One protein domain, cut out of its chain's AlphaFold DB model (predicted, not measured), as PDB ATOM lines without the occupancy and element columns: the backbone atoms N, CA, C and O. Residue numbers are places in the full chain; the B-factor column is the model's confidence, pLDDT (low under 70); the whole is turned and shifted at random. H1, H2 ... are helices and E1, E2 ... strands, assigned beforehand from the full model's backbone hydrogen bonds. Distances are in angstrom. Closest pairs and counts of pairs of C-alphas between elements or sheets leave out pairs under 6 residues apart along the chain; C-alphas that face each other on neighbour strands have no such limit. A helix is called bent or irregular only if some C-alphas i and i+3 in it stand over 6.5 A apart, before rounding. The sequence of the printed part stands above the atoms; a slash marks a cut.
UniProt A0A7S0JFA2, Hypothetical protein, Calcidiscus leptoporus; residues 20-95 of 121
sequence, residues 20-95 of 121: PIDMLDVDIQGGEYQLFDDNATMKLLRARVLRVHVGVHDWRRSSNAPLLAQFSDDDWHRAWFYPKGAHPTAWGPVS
ATOM      1  N   PRO A  20      73.320 154.683 109.577       90.88
ATOM      2  CA  PRO A  20      74.670 154.938 110.050       90.88
ATOM      3  C   PRO A  20      75.354 153.694 110.619       90.88
ATOM      4  O   PRO A  20      74.707 152.787 111.135       90.88
ATOM      5  N   ILE A  21      76.676 153.704 110.553       91.38
ATOM      6  CA  ILE A  21      77.579 152.770 111.205       91.38
ATOM      7  C   ILE A  21      77.865 153.323 112.603       91.38
ATOM      8  O   ILE A  21      78.413 154.419 112.744       91.38
ATOM      9  N   ASP A  22      77.508 152.569 113.638       91.75
ATOM     10  CA  ASP A  22      77.730 152.995 115.022       91.75
ATOM     11  C   ASP A  22      79.220 153.088 115.365       91.75
ATOM     12  O   ASP A  22      79.661 154.030 116.025       91.75
ATOM     13  N   MET A  23      80.005 152.121 114.892       92.69
ATOM     14  CA  MET A  23      81.429 152.038 115.171       92.69
ATOM     15  C   MET A  23      82.187 151.465 113.976       92.69
ATOM     16  O   MET A  23      81.811 150.433 113.425       92.69
ATOM     17  N   LEU A  24      83.268 152.144 113.610       93.00
ATOM     18  CA  LEU A  24      84.315 151.639 112.738       93.00
ATOM     19  C   LEU A  24      85.551 151.377 113.601       93.00
ATOM     20  O   LEU A  24      86.032 152.290 114.267       93.00
ATOM     21  N   ASP A  25      86.042 150.145 113.593       92.25
ATOM     22  CA  ASP A  25      87.274 149.764 114.281       92.25
ATOM     23  C   ASP A  25      88.365 149.518 113.241       92.25
ATOM     24  O   ASP A  25      88.140 148.792 112.268       92.25
ATOM     25  N   VAL A  26      89.506 150.180 113.402       89.38
ATOM     26  CA  VAL A  26      90.617 150.153 112.450       89.38
ATOM     27  C   VAL A  26      91.891 149.847 113.208       89.38
ATOM     28  O   VAL A  26      92.258 150.565 114.131       89.38
ATOM     29  N   ASP A  27      92.595 148.810 112.785       86.44
ATOM     30  CA  ASP A  27      93.884 148.445 113.348       86.44
ATOM     31  C   ASP A  27      94.996 148.842 112.367       86.44
ATOM     32  O   ASP A  27      95.086 148.269 111.282       86.44
ATOM     33  N   ILE A  28      95.775 149.883 112.693       78.19
ATOM     34  CA  ILE A  28      96.808 150.441 111.802       78.19
ATOM     35  C   ILE A  28      98.187 149.961 112.252       78.19
ATOM     36  O   ILE A  28      98.744 150.462 113.228       78.19
ATOM     37  N   GLN A  29      98.795 149.067 111.475       75.00
ATOM     38  CA  GLN A  29     100.118 148.481 111.719       75.00
ATOM     39  C   GLN A  29     101.278 149.353 111.188       75.00
ATOM     40  O   GLN A  29     102.445 148.964 111.239       75.00
ATOM     41  N   GLY A  30     100.974 150.553 110.683       68.00
ATOM     42  CA  GLY A  30     101.942 151.618 110.392       68.00
ATOM     43  C   GLY A  30     101.929 152.126 108.950       68.00
ATOM     44  O   GLY A  30     102.358 153.252 108.708       68.00
ATOM     45  N   GLY A  31     101.416 151.341 108.000       67.75
ATOM     46  CA  GLY A  31     101.280 151.747 106.595       67.75
ATOM     47  C   GLY A  31      99.902 152.313 106.246       67.75
ATOM     48  O   GLY A  31      99.767 153.034 105.259       67.75
ATOM     49  N   GLU A  32      98.875 152.019 107.048       71.88
ATOM     50  CA  GLU A  32      97.483 152.319 106.699       71.88
ATOM     51  C   GLU A  32      97.023 153.738 107.059       71.88
ATOM     52  O   GLU A  32      95.840 154.035 106.912       71.88
ATOM     53  N   TYR A  33      97.909 154.652 107.471       73.25
ATOM     54  CA  TYR A  33      97.511 156.052 107.714       73.25
ATOM     55  C   TYR A  33      96.863 156.691 106.475       73.25
ATOM     56  O   TYR A  33      95.907 157.452 106.601       73.25
ATOM     57  N   GLN A  34      97.294 156.261 105.284       79.00
ATOM     58  CA  GLN A  34      96.741 156.693 103.999       79.00
ATOM     59  C   GLN A  34      95.266 156.321 103.792       79.00
ATOM     60  O   GLN A  34      94.623 156.845 102.884       79.00
ATOM     61  N   LEU A  35      94.700 155.445 104.633       81.62
ATOM     62  CA  LEU A  35      93.273 155.122 104.625       81.62
ATOM     63  C   LEU A  35      92.401 156.378 104.775       81.62
ATOM     64  O   LEU A  35      91.295 156.420 104.230       81.62
ATOM     65  N   PHE A  36      92.906 157.393 105.481       85.00
ATOM     66  CA  PHE A  36      92.190 158.630 105.798       85.00
ATOM     67  C   PHE A  36      92.673 159.851 105.001       85.00
ATOM     68  O   PHE A  36      92.066 160.913 105.104       85.00
ATOM     69  N   ASP A  37      93.687 159.701 104.141       82.81
ATOM     70  CA  ASP A  37      94.254 160.807 103.348       82.81
ATOM     71  C   ASP A  37      93.300 161.324 102.251       82.81
ATOM     72  O   ASP A  37      93.479 162.419 101.719       82.81
ATOM     73  N   ASP A  38      92.275 160.546 101.889       85.88
ATOM     74  CA  ASP A  38      91.282 160.933 100.886       85.88
ATOM     75  C   ASP A  38      90.108 161.708 101.512       85.88
ATOM     76  O   ASP A  38      89.285 161.145 102.241       85.88
ATOM     77  N   ASN A  39      89.944 162.975 101.116       87.38
ATOM     78  CA  ASN A  39      88.808 163.829 101.490       87.38
ATOM     79  C   ASN A  39      87.445 163.162 101.254       87.38
ATOM     80  O   ASN A  39      86.494 163.372 102.010       87.38
ATOM     81  N   ALA A  40      87.304 162.355 100.198       88.69
ATOM     82  CA  ALA A  40      86.044 161.666  99.941       88.69
ATOM     83  C   ALA A  40      85.783 160.531 100.945       88.69
ATOM     84  O   ALA A  40      84.619 160.246 101.242       88.69
ATOM     85  N   THR A  41      86.835 159.903 101.476       89.44
ATOM     86  CA  THR A  41      86.732 158.945 102.582       89.44
ATOM     87  C   THR A  41      86.330 159.668 103.858       89.44
ATOM     88  O   THR A  41      85.330 159.281 104.460       89.44
ATOM     89  N   MET A  42      86.996 160.768 104.217       89.38
ATOM     90  CA  MET A  42      86.645 161.544 105.413       89.38
ATOM     91  C   MET A  42      85.209 162.074 105.373       89.38
ATOM     92  O   MET A  42      84.454 161.903 106.331       89.38
ATOM     93  N   LYS A  43      84.758 162.585 104.220       89.75
ATOM     94  CA  LYS A  43      83.360 162.994 104.016       89.75
ATOM     95  C   LYS A  43      82.376 161.836 104.209       89.75
ATOM     96  O   LYS A  43      81.308 162.028 104.790       89.75
ATOM     97  N   LEU A  44      82.710 160.639 103.719       89.50
ATOM     98  CA  LEU A  44      81.872 159.452 103.897       89.50
ATOM     99  C   LEU A  44      81.805 159.039 105.369       89.50
ATOM    100  O   LEU A  44      80.709 158.795 105.874       89.50
ATOM    101  N   LEU A  45      82.948 158.994 106.056       90.88
ATOM    102  CA  LEU A  45      83.020 158.688 107.482       90.88
ATOM    103  C   LEU A  45      82.208 159.700 108.287       90.88
ATOM    104  O   LEU A  45      81.366 159.309 109.089       90.88
ATOM    105  N   ARG A  46      82.359 160.995 108.006       90.50
ATOM    106  CA  ARG A  46      81.593 162.053 108.668       90.50
ATOM    107  C   ARG A  46      80.082 161.914 108.453       90.50
ATOM    108  O   ARG A  46      79.295 162.179 109.357       90.50
ATOM    109  N   ALA A  47      79.659 161.499 107.264       89.62
ATOM    110  CA  ALA A  47      78.242 161.351 106.948       89.62
ATOM    111  C   ALA A  47      77.615 160.072 107.525       89.62
ATOM    112  O   ALA A  47      76.391 159.992 107.617       89.62
ATOM    113  N   ARG A  48      78.421 159.051 107.843       90.50
ATOM    114  CA  ARG A  48      77.915 157.691 108.077       90.50
ATOM    115  C   ARG A  48      78.393 157.035 109.359       90.50
ATOM    116  O   ARG A  48      77.741 156.084 109.758       90.50
ATOM    117  N   VAL A  49      79.481 157.476 109.978       92.31
ATOM    118  CA  VAL A  49      80.139 156.765 111.081       92.31
ATOM    119  C   VAL A  49      80.088 157.599 112.353       92.31
ATOM    120  O   VAL A  49      80.583 158.725 112.383       92.31
ATOM    121  N   LEU A  50      79.481 157.047 113.405       93.12
ATOM    122  CA  LEU A  50      79.305 157.716 114.701       93.12
ATOM    123  C   LEU A  50      80.578 157.695 115.553       93.12
ATOM    124  O   LEU A  50      80.870 158.658 116.268       93.12
ATOM    125  N   ARG A  51      81.340 156.602 115.491       94.44
ATOM    126  CA  ARG A  51      82.571 156.414 116.260       94.44
ATOM    127  C   ARG A  51      83.636 155.722 115.427       94.44
ATOM    128  O   ARG A  51      83.337 154.767 114.721       94.44
ATOM    129  N   VAL A  52      84.875 156.176 115.564       93.75
ATOM    130  CA  VAL A  52      86.053 155.499 115.018       93.75
ATOM    131  C   VAL A  52      86.968 155.118 116.172       93.75
ATOM    132  O   VAL A  52      87.275 155.957 117.022       93.75
ATOM    133  N   HIS A  53      87.378 153.857 116.214       93.19
ATOM    134  CA  HIS A  53      88.493 153.392 117.026       93.19
ATOM    135  C   HIS A  53      89.672 153.116 116.113       93.19
ATOM    136  O   HIS A  53      89.512 152.494 115.066       93.19
ATOM    137  N   VAL A  54      90.838 153.608 116.513       90.25
ATOM    138  CA  VAL A  54      92.085 153.338 115.810       90.25
ATOM    139  C   VAL A  54      93.076 152.710 116.774       90.25
ATOM    140  O   VAL A  54      93.491 153.364 117.735       90.25
ATOM    141  N   GLY A  55      93.452 151.459 116.518       89.62
ATOM    142  CA  GLY A  55      94.638 150.834 117.093       89.62
ATOM    143  C   GLY A  55      95.886 151.534 116.559       89.62
ATOM    144  O   GLY A  55      96.067 151.644 115.347       89.62
ATOM    145  N   VAL A  56      96.717 152.070 117.455       84.19
ATOM    146  CA  VAL A  56      97.940 152.808 117.110       84.19
ATOM    147  C   VAL A  56      99.170 152.069 117.636       84.19
ATOM    148  O   VAL A  56      99.475 152.086 118.831       84.19
ATOM    149  N   HIS A  57      99.889 151.413 116.726       79.06
ATOM    150  CA  HIS A  57     101.051 150.580 117.054       79.06
ATOM    151  C   HIS A  57     102.298 151.385 117.443       79.06
ATOM    152  O   HIS A  57     103.069 150.967 118.311       79.06
ATOM    153  N   ASP A  58     102.491 152.572 116.857       73.06
ATOM    154  CA  ASP A  58     103.501 153.519 117.329       73.06
ATOM    155  C   ASP A  58     102.854 154.510 118.299       73.06
ATOM    156  O   ASP A  58     102.019 155.328 117.926       73.06
ATOM    157  N   TRP A  59     103.242 154.451 119.571       65.00
ATOM    158  CA  TRP A  59     102.728 155.346 120.610       65.00
ATOM    159  C   TRP A  59     103.334 156.754 120.534       65.00
ATOM    160  O   TRP A  59     102.869 157.665 121.231       65.00
ATOM    161  N   ARG A  60     104.374 156.965 119.715       67.19
ATOM    162  CA  ARG A  60     104.986 158.283 119.556       67.19
ATOM    163  C   ARG A  60     103.972 159.235 118.941       67.19
ATOM    164  O   ARG A  60     103.495 159.069 117.822       67.19
ATOM    165  N   ARG A  61     103.679 160.301 119.685       58.50
ATOM    166  CA  ARG A  61     102.718 161.343 119.302       58.50
ATOM    167  C   ARG A  61     103.017 161.961 117.930       58.50
ATOM    168  O   ARG A  61     102.083 162.370 117.256       58.50
ATOM    169  N   SER A  62     104.287 162.009 117.521       58.84
ATOM    170  CA  SER A  62     104.714 162.500 116.204       58.84
ATOM    171  C   SER A  62     104.216 161.634 115.047       58.84
ATOM    172  O   SER A  62     103.860 162.179 114.010       58.84
ATOM    173  N   SER A  63     104.155 160.314 115.230       68.12
ATOM    174  CA  SER A  63     103.752 159.365 114.185       68.12
ATOM    175  C   SER A  63     102.235 159.371 113.970       68.12
ATOM    176  O   SER A  63     101.769 159.230 112.848       68.12
ATOM    177  N   ASN A  64     101.464 159.648 115.029       71.12
ATOM    178  CA  ASN A  64      99.998 159.748 114.976       71.12
ATOM    179  C   ASN A  64      99.477 161.175 114.737       71.12
ATOM    180  O   ASN A  64      98.268 161.379 114.630       71.12
ATOM    181  N   ALA A  65     100.355 162.183 114.713       72.81
ATOM    182  CA  ALA A  65      99.952 163.578 114.550       72.81
ATOM    183  C   ALA A  65      99.185 163.840 113.236       72.81
ATOM    184  O   ALA A  65      98.178 164.543 113.311       72.81
ATOM    185  N   PRO A  66      99.570 163.264 112.077       77.81
ATOM    186  CA  PRO A  66      98.817 163.442 110.832       77.81
ATOM    187  C   PRO A  66      97.394 162.878 110.911       77.81
ATOM    188  O   PRO A  66      96.444 163.565 110.547       77.81
ATOM    189  N   LEU A  67      97.240 161.678 111.482       79.94
ATOM    190  CA  LEU A  67      95.937 161.050 111.709       79.94
ATOM    191  C   LEU A  67      95.053 161.932 112.601       79.94
ATOM    192  O   LEU A  67      93.899 162.208 112.287       79.94
ATOM    193  N   LEU A  68      95.603 162.414 113.719       77.56
ATOM    194  CA  LEU A  68      94.877 163.298 114.630       77.56
ATOM    195  C   LEU A  68      94.485 164.625 113.971       77.56
ATOM    196  O   LEU A  68      93.401 165.129 114.263       77.56
ATOM    197  N   ALA A  69      95.343 165.187 113.117       80.31
ATOM    198  CA  ALA A  69      95.061 166.420 112.391       80.31
ATOM    199  C   ALA A  69      93.879 166.238 111.428       80.31
ATOM    200  O   ALA A  69      92.911 166.983 111.532       80.31
ATOM    201  N   GLN A  70      93.896 165.184 110.605       81.94
ATOM    202  CA  GLN A  70      92.811 164.882 109.661       81.94
ATOM    203  C   GLN A  70      91.449 164.769 110.347       81.94
ATOM    204  O   GLN A  70      90.479 165.387 109.926       81.94
ATOM    205  N   PHE A  71      91.368 164.024 111.450       85.31
ATOM    206  CA  PHE A  71      90.109 163.906 112.183       85.31
ATOM    207  C   PHE A  71      89.691 165.224 112.858       85.31
ATOM    208  O   PHE A  71      88.498 165.522 112.928       85.31
ATOM    209  N   SER A  72      90.647 166.028 113.334       78.69
ATOM    210  CA  SER A  72      90.347 167.315 113.981       78.69
ATOM    211  C   SER A  72      89.777 168.341 112.999       78.69
ATOM    212  O   SER A  72      88.867 169.080 113.370       78.69
ATOM    213  N   ASP A  73      90.265 168.354 111.757       77.25
ATOM    214  CA  ASP A  73      89.797 169.264 110.704       77.25
ATOM    215  C   ASP A  73      88.351 168.957 110.254       77.25
ATOM    216  O   ASP A  73      87.662 169.821 109.711       77.25
ATOM    217  N   ASP A  74      87.860 167.747 110.536       76.19
ATOM    218  CA  ASP A  74      86.550 167.239 110.108       76.19
ATOM    219  C   ASP A  74      85.488 167.184 111.230       76.19
ATOM    220  O   ASP A  74      84.521 166.420 111.140       76.19
ATOM    221  N   ASP A  75      85.636 167.999 112.281       83.00
ATOM    222  CA  ASP A  75      84.733 168.077 113.448       83.00
ATOM    223  C   ASP A  75      84.630 166.772 114.271       83.00
ATOM    224  O   ASP A  75      83.653 166.544 114.998       83.00
ATOM    225  N   TRP A  76      85.632 165.890 114.203       90.88
ATOM    226  CA  TRP A  76      85.675 164.736 115.098       90.88
ATOM    227  C   TRP A  76      86.213 165.126 116.467       90.88
ATOM    228  O   TRP A  76      87.222 165.813 116.616       90.88
ATOM    229  N   HIS A  77      85.572 164.602 117.506       90.81
ATOM    230  CA  HIS A  77      85.997 164.819 118.879       90.81
ATOM    231  C   HIS A  77      86.681 163.579 119.430       90.81
ATOM    232  O   HIS A  77      86.098 162.491 119.464       90.81
ATOM    233  N   ARG A  78      87.896 163.758 119.949       90.56
ATOM    234  CA  ARG A  78      88.598 162.718 120.696       90.56
ATOM    235  C   ARG A  78      87.847 162.402 121.988       90.56
ATOM    236  O   ARG A  78      87.818 163.220 122.903       90.56
ATOM    237  N   ALA A  79      87.267 161.210 122.054       91.38
ATOM    238  CA  ALA A  79      86.562 160.713 123.226       91.38
ATOM    239  C   ALA A  79      87.540 160.133 124.254       91.38
ATOM    240  O   ALA A  79      87.408 160.394 125.447       91.38
ATOM    241  N   TRP A  80      88.551 159.397 123.792       89.25
ATOM    242  CA  TRP A  80      89.636 158.903 124.636       89.25
ATOM    243  C   TRP A  80      90.898 158.636 123.826       89.25
ATOM    244  O   TRP A  80      90.878 158.515 122.600       89.25
ATOM    245  N   PHE A  81      92.012 158.548 124.541       88.94
ATOM    246  CA  PHE A  81      93.283 158.099 124.007       88.94
ATOM    247  C   PHE A  81      94.031 157.362 125.106       88.94
ATOM    248  O   PHE A  81      94.345 157.956 126.139       88.94
ATOM    249  N   TYR A  82      94.310 156.087 124.870       89.88
ATOM    250  CA  TYR A  82      95.085 155.255 125.774       89.88
ATOM    251  C   TYR A  82      96.338 154.788 125.040       89.88
ATOM    252  O   TYR A  82      96.221 154.052 124.066       89.88
ATOM    253  N   PRO A  83      97.537 155.215 125.455       88.38
ATOM    254  CA  PRO A  83      98.778 154.625 124.968       88.38
ATOM    255  C   PRO A  83      98.856 153.124 125.271       88.38
ATOM    256  O   PRO A  83      98.092 152.600 126.078       88.38
ATOM    257  N   LYS A  84      99.847 152.439 124.702       89.31
ATOM    258  CA  LYS A  84     100.189 151.072 125.109       89.31
ATOM    259  C   LYS A  84     100.388 150.973 126.629       89.31
ATOM    260  O   LYS A  84     101.027 151.840 127.227       89.31
ATOM    261  N   GLY A  85      99.894 149.893 127.233       92.19
ATOM    262  CA  GLY A  85     100.046 149.595 128.660       92.19
ATOM    263  C   GLY A  85      98.734 149.609 129.443       92.19
ATOM    264  O   GLY A  85      97.648 149.588 128.865       92.19
ATOM    265  N   ALA A  86      98.853 149.607 130.772       95.19
ATOM    266  CA  ALA A  86      97.724 149.558 131.694       95.19
ATOM    267  C   ALA A  86      97.249 150.964 132.088       95.19
ATOM    268  O   ALA A  86      98.060 151.821 132.442       95.19
ATOM    269  N   HIS A  87      95.934 151.176 132.081       94.25
ATOM    270  CA  HIS A  87      95.299 152.455 132.388       94.25
ATOM    271  C   HIS A  87      94.104 152.268 133.319       94.25
ATOM    272  O   HIS A  87      93.306 151.349 133.117       94.25
ATOM    273  N   PRO A  88      93.928 153.145 134.319       95.25
ATOM    274  CA  PRO A  88      92.705 153.169 135.104       95.25
ATOM    275  C   PRO A  88      91.548 153.736 134.270       95.25
ATOM    276  O   PRO A  88      91.714 154.689 133.506       95.25
ATOM    277  N   THR A  89      90.349 153.187 134.453       92.38
ATOM    278  CA  THR A  89      89.106 153.732 133.890       92.38
ATOM    279  C   THR A  89      88.003 153.725 134.944       92.38
ATOM    280  O   THR A  89      88.143 153.090 135.992       92.38
ATOM    281  N   ALA A  90      86.877 154.382 134.656       92.50
ATOM    282  CA  ALA A  90      85.699 154.363 135.525       92.50
ATOM    283  C   ALA A  90      85.098 152.955 135.726       92.50
ATOM    284  O   ALA A  90      84.339 152.747 136.667       92.50
ATOM    285  N   TRP A  91      85.450 151.992 134.867       94.19
ATOM    286  CA  TRP A  91      84.950 150.614 134.901       94.19
ATOM    287  C   TRP A  91      85.999 149.600 135.374       94.19
ATOM    288  O   TRP A  91      85.754 148.398 135.333       94.19
ATOM    289  N   GLY A  92      87.160 150.076 135.828       95.56
ATOM    290  CA  GLY A  92      88.287 149.243 136.238       95.56
ATOM    291  C   GLY A  92      89.517 149.411 135.340       95.56
ATOM    292  O   GLY A  92      89.481 150.146 134.348       95.56
ATOM    293  N   PRO A  93      90.645 148.789 135.712       95.75
ATOM    294  CA  PRO A  93      91.866 148.861 134.927       95.75
ATOM    295  C   PRO A  93      91.707 148.115 133.597       95.75
ATOM    296  O   PRO A  93      91.181 147.005 133.554       95.75
ATOM    297  N   VAL A  94      92.207 148.715 132.520       94.62
ATOM    298  CA  VAL A  94      92.296 148.105 131.185       94.62
ATOM    299  C   VAL A  94      93.751 148.085 130.743       94.62
ATOM    300  O   VAL A  94      94.524 148.954 131.138       94.62
ATOM    301  N   SER A  95      94.142 147.109 129.928       94.31
ATOM    302  CA  SER A  95      95.486 147.051 129.354       94.31
ATOM    303  C   SER A  95      95.400 146.915 127.847       94.31
ATOM    304  O   SER A  95      94.682 146.051 127.351       94.31
TER     305      SER A  95
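Overview. This is residues 20 to 95 of the 121 residues of the protein "Hypothetical protein" of Calcidiscus leptoporus (UniProt A0A7S0JFA2). Two parallel strands side by side, E1 and E2, make a small sheet, with E3 loosely beyond E2 and the helices H1, H2 and H3 to one side of this row. The last part folds into a small loop, E4 with residues 94 to 95, of which residues 88 to 93 stick out. The printed part has 76 residues, in the order E1 H1 H2 E2 H3 E3 E4; the class is mixed, helices and strands. It is only just compact, close to loose, with a radius of gyration of the C-alphas of 13.2 A and spans of 37 by 27 by 19 A.

Along the chain. Find C-alpha 24 at (84.315, 151.639, 112.738); from there E1, residues 24 to 28, runs 12.6 A. Its neighbour E2, residues 51 to 56, runs 15.8 A. Between them come H1, residues 32 to 36, 8.3 A, and H2, residues 39 to 48, 14.1 A. H3, residues 61 to 73, is 17.4 A long and irregular: C-alphas 63 and 66 are 7.2 A apart. E3, residues 77 to 82, runs 14.9 A; E4, residues 85 to 87, 6.7 A, ends at C-alpha 87, (95.299, 152.455, 132.388).

Arrangement. Look first at E1 and E2, parallel at 14 degrees, where N 26 and O 53 are 2.9 A apart, within hydrogen-bond range. E1, H1 H2, E2 form a strand-helix-strand unit, parallel neighbour strands with helices between, its crossover right-handed. H1 and H3 only just touch, with 3 pairs of C-alphas within 8 A, the closest Tyr 33 and Leu 67 at 6.6 A; H3 uses residues 67 to 70 alone. H2 and H3 are close but not clearly touching, the closest C-alphas being Met 42 and Phe 71, 8.0 A. E2 and E3 are near each other; E3 and E4 meet only through their link. Every O i to N i+4 pair is within hydrogen-bond range in H2, 7 of 9 in H3 and 0 of 1 in H1, where 2 of 2 O i to N i+3 pairs are.

Size, cuts and confidence. The C-alphas farthest apart, Ala 40 and Gly 92, are 38.4 A apart. The printed part has no cut, and its links between named elements are tight. Confidence is under 70 at residues 30 to 31 and 59 to 63.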